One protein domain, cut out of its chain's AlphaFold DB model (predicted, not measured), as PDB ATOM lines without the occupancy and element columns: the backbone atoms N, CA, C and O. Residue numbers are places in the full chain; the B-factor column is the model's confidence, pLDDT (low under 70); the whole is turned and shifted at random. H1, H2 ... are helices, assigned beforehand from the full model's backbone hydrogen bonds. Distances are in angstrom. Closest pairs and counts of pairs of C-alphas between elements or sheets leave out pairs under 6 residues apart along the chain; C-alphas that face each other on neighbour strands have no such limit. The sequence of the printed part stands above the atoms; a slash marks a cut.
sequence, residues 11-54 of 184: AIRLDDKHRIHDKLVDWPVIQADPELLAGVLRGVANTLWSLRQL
ATOM      1  N   ALA A  11     -52.189  21.918 -41.365       51.41
ATOM      2  CA  ALA A  11     -52.709  22.899 -40.406       51.41
ATOM      3  C   ALA A  11     -51.659  23.299 -39.355       51.41
ATOM      4  O   ALA A  11     -50.643  22.638 -39.185       51.41
ATOM      5  N   ILE A  12     -51.950  24.376 -38.622       50.41
ATOM      6  CA  ILE A  12     -51.033  25.114 -37.728       50.41
ATOM      7  C   ILE A  12     -50.703  24.343 -36.428       50.41
ATOM      8  O   ILE A  12     -49.844  24.754 -35.656       50.41
ATOM      9  N   ARG A  13     -51.377  23.219 -36.144       50.44
ATOM     10  CA  ARG A  13     -51.166  22.434 -34.919       50.44
ATOM     11  C   ARG A  13     -51.174  20.942 -35.220       50.44
ATOM     12  O   ARG A  13     -52.090  20.464 -35.885       50.44
ATOM     13  N   LEU A  14     -50.185  20.230 -34.680       54.88
ATOM     14  CA  LEU A  14     -50.089  18.774 -34.740       54.88
ATOM     15  C   LEU A  14     -51.342  18.122 -34.127       54.88
ATOM     16  O   LEU A  14     -51.705  18.409 -32.983       54.88
ATOM     17  N   ASP A  15     -51.986  17.243 -34.890       63.78
ATOM     18  CA  ASP A  15     -53.059  16.367 -34.429       63.78
ATOM     19  C   ASP A  15     -52.946  15.007 -35.129       63.78
ATOM     20  O   ASP A  15     -53.460  14.789 -36.231       63.78
ATOM     21  N   ASP A  16     -52.268  14.075 -34.459       59.62
ATOM     22  CA  ASP A  16     -52.016  12.728 -34.975       59.62
ATOM     23  C   ASP A  16     -53.305  11.912 -35.151       59.62
ATOM     24  O   ASP A  16     -53.394  11.081 -36.059       59.62
ATOM     25  N   LYS A  17     -54.338  12.166 -34.329       68.25
ATOM     26  CA  LYS A  17     -55.632  11.469 -34.433       68.25
ATOM     27  C   LYS A  17     -56.391  11.881 -35.690       68.25
ATOM     28  O   LYS A  17     -57.067  11.043 -36.286       68.25
ATOM     29  N   HIS A  18     -56.248  13.135 -36.112       63.00
ATOM     30  CA  HIS A  18     -56.880  13.667 -37.321       63.00
ATOM     31  C   HIS A  18     -55.932  13.756 -38.523       63.00
ATOM     32  O   HIS A  18     -56.323  14.283 -39.565       63.00
ATOM     33  N   ARG A  19     -54.715  13.201 -38.410       60.47
ATOM     34  CA  ARG A  19     -53.691  13.197 -39.467       60.47
ATOM     35  C   ARG A  19     -53.319  14.600 -39.963       60.47
ATOM     36  O   ARG A  19     -53.131  14.831 -41.161       60.47
ATOM     37  N   ILE A  20     -53.228  15.540 -39.033       61.69
ATOM     38  CA  ILE A  20     -52.835  16.921 -39.292       61.69
ATOM     39  C   ILE A  20     -51.403  17.087 -38.801       61.69
ATOM     40  O   ILE A  20     -51.118  16.877 -37.623       61.69
ATOM     41  N   HIS A  21     -50.505  17.479 -39.700       63.50
ATOM     42  CA  HIS A  21     -49.124  17.767 -39.339       63.50
ATOM     43  C   HIS A  21     -48.712  19.106 -39.942       63.50
ATOM     44  O   HIS A  21     -48.815  19.331 -41.146       63.50
ATOM     45  N   ASP A  22     -48.210  19.974 -39.077       65.88
ATOM     46  CA  ASP A  22     -47.694  21.317 -39.361       65.88
ATOM     47  C   ASP A  22     -46.482  21.360 -40.311       65.88
ATOM     48  O   ASP A  22     -46.139  22.422 -40.819       65.88
ATOM     49  N   LYS A  23     -45.863  20.212 -40.601       66.62
ATOM     50  CA  LYS A  23     -44.710  20.078 -41.506       66.62
ATOM     51  C   LYS A  23     -45.069  19.479 -42.865       66.62
ATOM     52  O   LYS A  23     -44.183  19.286 -43.693       66.62
ATOM     53  N   LEU A  24     -46.348  19.186 -43.112       74.38
ATOM     54  CA  LEU A  24     -46.850  18.764 -44.424       74.38
ATOM     55  C   LEU A  24     -47.175  19.986 -45.277       74.38
ATOM     56  O   LEU A  24     -48.328  20.261 -45.592       74.38
ATOM     57  N   VAL A  25     -46.133  20.736 -45.600       78.81
ATOM     58  CA  VAL A  25     -46.198  21.941 -46.424       78.81
ATOM     59  C   VAL A  25     -45.411  21.722 -47.713       78.81
ATOM     60  O   VAL A  25     -44.487  20.908 -47.756       78.81
ATOM     61  N   ASP A  26     -45.775  22.448 -48.768       82.06
ATOM     62  CA  ASP A  26     -45.076  22.354 -50.047       82.06
ATOM     63  C   ASP A  26     -43.635  22.870 -49.941       82.06
ATOM     64  O   ASP A  26     -43.316  23.753 -49.138       82.06
ATOM     65  N   TRP A  27     -42.754  22.357 -50.804       84.06
ATOM     66  CA  TRP A  27     -41.337  22.727 -50.809       84.06
ATOM     67  C   TRP A  27     -41.071  24.245 -50.859       84.06
ATOM     68  O   TRP A  27     -40.228  24.708 -50.088       84.06
ATOM     69  N   PRO A  28     -41.783  25.057 -51.671       91.44
ATOM     70  CA  PRO A  28     -41.574  26.505 -51.678       91.44
ATOM     71  C   PRO A  28     -41.823  27.173 -50.318       91.44
ATOM     72  O   PRO A  28     -41.153  28.151 -49.999       91.44
ATOM     73  N   VAL A  29     -42.738  26.635 -49.500       86.88
ATOM     74  CA  VAL A  29     -43.017  27.139 -48.144       86.88
ATOM     75  C   VAL A  29     -41.838  26.851 -47.216       86.88
ATOM     76  O   VAL A  29     -41.389  27.743 -46.505       86.88
ATOM     77  N   ILE A  30     -41.286  25.636 -47.274       85.88
ATOM     78  CA  ILE A  30     -40.087  25.252 -46.507       85.88
ATOM     79  C   ILE A  30     -38.890  26.107 -46.922       85.88
ATOM     80  O   ILE A  30     -38.132  26.552 -46.072       85.88
ATOM     81  N   GLN A  31     -38.710  26.343 -48.223       88.88
ATOM     82  CA  GLN A  31     -37.578  27.109 -48.743       88.88
ATOM     83  C   GLN A  31     -37.624  28.589 -48.330       88.88
ATOM     84  O   GLN A  31     -36.574  29.211 -48.184       88.88
ATOM     85  N   ALA A  32     -38.823  29.150 -48.152       89.94
ATOM     86  CA  ALA A  32     -39.020  30.534 -47.729       89.94
ATOM     87  C   ALA A  32     -38.848  30.748 -46.212       89.94
ATOM     88  O   ALA A  32     -38.615  31.880 -45.794       89.94
ATOM     89  N   ASP A  33     -38.945  29.689 -45.402       91.81
ATOM     90  CA  ASP A  33     -38.768  29.727 -43.948       91.81
ATOM     91  C   ASP A  33     -37.358  29.226 -43.554       91.81
ATOM     92  O   ASP A  33     -37.067  28.026 -43.656       91.81
ATOM     93  N   PRO A  34     -36.462  30.111 -43.074       91.75
ATOM     94  CA  PRO A  34     -35.093  29.737 -42.730       91.75
ATOM     95  C   PRO A  34     -34.976  28.659 -41.645       91.75
ATOM     96  O   PRO A  34     -34.033  27.863 -41.683       91.75
ATOM     97  N   GLU A  35     -35.897  28.610 -40.678       89.44
ATOM     98  CA  GLU A  35     -35.833  27.641 -39.579       89.44
ATOM     99  C   GLU A  35     -36.246  26.245 -40.051       89.44
ATOM    100  O   GLU A  35     -35.555  25.257 -39.766       89.44
ATOM    101  N   LEU A  36     -37.326  26.162 -40.835       87.06
ATOM    102  CA  LEU A  36     -37.763  24.905 -41.448       87.06
ATOM    103  C   LEU A  36     -36.708  24.371 -42.421       87.06
ATOM    104  O   LEU A  36     -36.351  23.187 -42.350       87.06
ATOM    105  N   LEU A  37     -36.150  25.238 -43.272       90.56
ATOM    106  CA  LEU A  37     -35.085  24.872 -44.201       90.56
ATOM    107  C   LEU A  37     -33.850  24.342 -43.460       90.56
ATOM    108  O   LEU A  37     -33.334  23.275 -43.801       90.56
ATOM    109  N   ALA A  38     -33.400  25.035 -42.408       91.62
ATOM    110  CA  ALA A  38     -32.257  24.602 -41.607       91.62
ATOM    111  C   ALA A  38     -32.495  23.232 -40.948       91.62
ATOM    112  O   ALA A  38     -31.579  22.406 -40.893       91.62
ATOM    113  N   GLY A  39     -33.719  22.967 -40.477       90.88
ATOM    114  CA  GLY A  39     -34.112  21.669 -39.929       90.88
ATOM    115  C   GLY A  39     -33.996  20.533 -40.952       90.88
ATOM    116  O   GLY A  39     -33.368  19.509 -40.664       90.88
ATOM    117  N   VAL A  40     -34.536  20.729 -42.160       90.50
ATOM    118  CA  VAL A  40     -34.461  19.744 -43.255       90.50
ATOM    119  C   VAL A  40     -33.013  19.504 -43.681       90.50
ATOM    120  O   VAL A  40     -32.567  18.354 -43.742       90.50
ATOM    121  N   LEU A  41     -32.247  20.575 -43.912       92.19
ATOM    122  CA  LEU A  41     -30.845  20.478 -44.326       92.19
ATOM    123  C   LEU A  41     -29.988  19.751 -43.285       92.19
ATOM    124  O   LEU A  41     -29.146  18.929 -43.652       92.19
ATOM    125  N   ARG A  42     -30.229  19.983 -41.989       94.38
ATOM    126  CA  ARG A  42     -29.534  19.275 -40.904       94.38
ATOM    127  C   ARG A  42     -29.833  17.775 -40.917       94.38
ATOM    128  O   ARG A  42     -28.917  16.973 -40.739       94.38
ATOM    129  N   GLY A  43     -31.084  17.384 -41.163       91.75
ATOM    130  CA  GLY A  43     -31.468  15.975 -41.295       91.75
ATOM    131  C   GLY A  43     -30.765  15.276 -42.464       91.75
ATOM    132  O   GLY A  43     -30.212  14.181 -42.303       91.75
ATOM    133  N   VAL A  44     -30.712  15.937 -43.624       92.00
ATOM    134  CA  VAL A  44     -29.986  15.435 -44.802       92.00
ATOM    135  C   VAL A  44     -28.489  15.327 -44.510       92.00
ATOM    136  O   VAL A  44     -27.893  14.278 -44.759       92.00
ATOM    137  N   ALA A  45     -27.884  16.363 -43.921       91.62
ATOM    138  CA  ALA A  45     -26.466  16.376 -43.571       91.62
ATOM    139  C   ALA A  45     -26.095  15.231 -42.617       91.62
ATOM    140  O   ALA A  45     -25.121  14.519 -42.864       91.62
ATOM    141  N   ASN A  46     -26.904  14.993 -41.581       94.38
ATOM    142  CA  ASN A  46     -26.700  13.885 -40.647       94.38
ATOM    143  C   ASN A  46     -26.780  12.522 -41.348       94.38
ATOM    144  O   ASN A  46     -25.953  11.648 -41.099       94.38
ATOM    145  N   THR A  47     -27.738  12.344 -42.260       93.25
ATOM    146  CA  THR A  47     -27.876  11.096 -43.030       93.25
ATOM    147  C   THR A  47     -26.659  10.857 -43.926       93.25
ATOM    148  O   THR A  47     -26.083   9.767 -43.916       93.25
ATOM    149  N   LEU A  48     -26.214  11.882 -44.659       89.50
ATOM    150  CA  LEU A  48     -25.013  11.805 -45.496       89.50
ATOM    151  C   LEU A  48     -23.752  11.538 -44.660       89.50
ATOM    152  O   LEU A  48     -22.876  10.786 -45.091       89.50
ATOM    153  N   TRP A  49     -23.671  12.105 -43.454       91.94
ATOM    154  CA  TRP A  49     -22.584  11.835 -42.516       91.94
ATOM    155  C   TRP A  49     -22.566  10.372 -42.066       91.94
ATOM    156  O   TRP A  49     -21.519   9.730 -42.135       91.94
ATOM    157  N   SER A  50     -23.715   9.813 -41.683       93.88
ATOM    158  CA  SER A  50     -23.835   8.398 -41.307       93.88
ATOM    159  C   SER A  50     -23.419   7.464 -42.444       93.88
ATOM    160  O   SER A  50     -22.633   6.544 -42.233       93.88
ATOM    161  N   LEU A  51     -23.859   7.743 -43.675       93.69
ATOM    162  CA  LEU A  51     -23.421   6.996 -44.859       93.69
ATOM    163  C   LEU A  51     -21.897   7.077 -45.042       93.69
ATOM    164  O   LEU A  51     -21.249   6.066 -45.316       93.69
ATOM    165  N   ARG A  52     -21.302   8.255 -44.822       90.31
ATOM    166  CA  ARG A  52     -19.848   8.437 -44.900       90.31
ATOM    167  C   ARG A  52     -19.094   7.601 -43.866       90.31
ATOM    168  O   ARG A  52     -18.064   7.020 -44.216       90.31
ATOM    169  N   GLN A  53     -19.592   7.530 -42.632       94.56
ATOM    170  CA  GLN A  53     -18.999   6.712 -41.565       94.56
ATOM    171  C   GLN A  53     -19.036   5.216 -41.899       94.56
ATOM    172  O   GLN A  53     -18.080   4.500 -41.628       94.56
ATOM    173  N   LEU A  54     -20.085   4.767 -42.591       95.12
ATOM    174  CA  LEU A  54     -20.212   3.396 -43.095       95.12
ATOM    175  C   LEU A  54     -19.386   3.123 -44.369       95.12
ATOM    176  O   LEU A  54     -19.493   2.055 -44.963       95.12
TER     177      LEU A  54
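What this domain is: This is residues 11 to 54 of the 184 residues of an uncharacterized protein of Mycolicibacter sinensis (strain JDM601) (UniProt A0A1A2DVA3). One long helix, H2, sticks out as an arm with residues 41 to 54 standing free, and at its other end the short helix H1 makes a corner with it. Before H1, residues 11 to 26 form a long looping lead with no named element, at the far end of the shape from the tip of H2. The printed part has 44 residues with two named helices, H1 then H2, and no named strand; the class is all helix. The whole is only just loose, close to extended, with a radius of gyration of the C-alphas of 13.6 A, and it spans 38 by 26 by 14 A, only just flat.

How they stand to each other: Residues 11 to 26 come first, their C-alphas 6 to 20 A from the mean of all C-alphas. Then comes H1, residues 27 to 32, and after a tight link of one residue, Asp 33, H2, residues 34 to 53. H1 and H2 only just touch, with 3 pairs of C-alphas within 8 A, and they touch only at the corner by their link. The closest C-alphas of the two are those of Ile 30 and Leu 37, 5.5 A apart; H2 touches H1 with residues 36 to 37 alone. Their lines stand at a steep tilt of 65 degrees, opposite ways, and their centres are 16.1 A apart. In H1 and H2 every O i to N i+4 pair is within hydrogen-bond range.

Where its parts are: The printed part begins with C-alpha 11 at (-52.709, 22.899, -40.406). H1 runs from Trp 27, C-alpha at (-41.337, 22.727, -50.809), to Ala 32, 8.7 A from first to last C-alpha. H2 runs from Pro 34 to Gln 53, C-alpha at (-18.999, 6.712, -41.565), 28.1 A from first to last C-alpha.

The domain as a whole: The two C-alphas farthest apart are those of His 18 and Gln 53, at 38.7 A. The printed part has no cut. Without residues 41 to 54, the body of 30 residues spans 28 by 14 by 13 A. The mean pLDDT of the printed part is 81.0, and residues 11 to 23 are under 70.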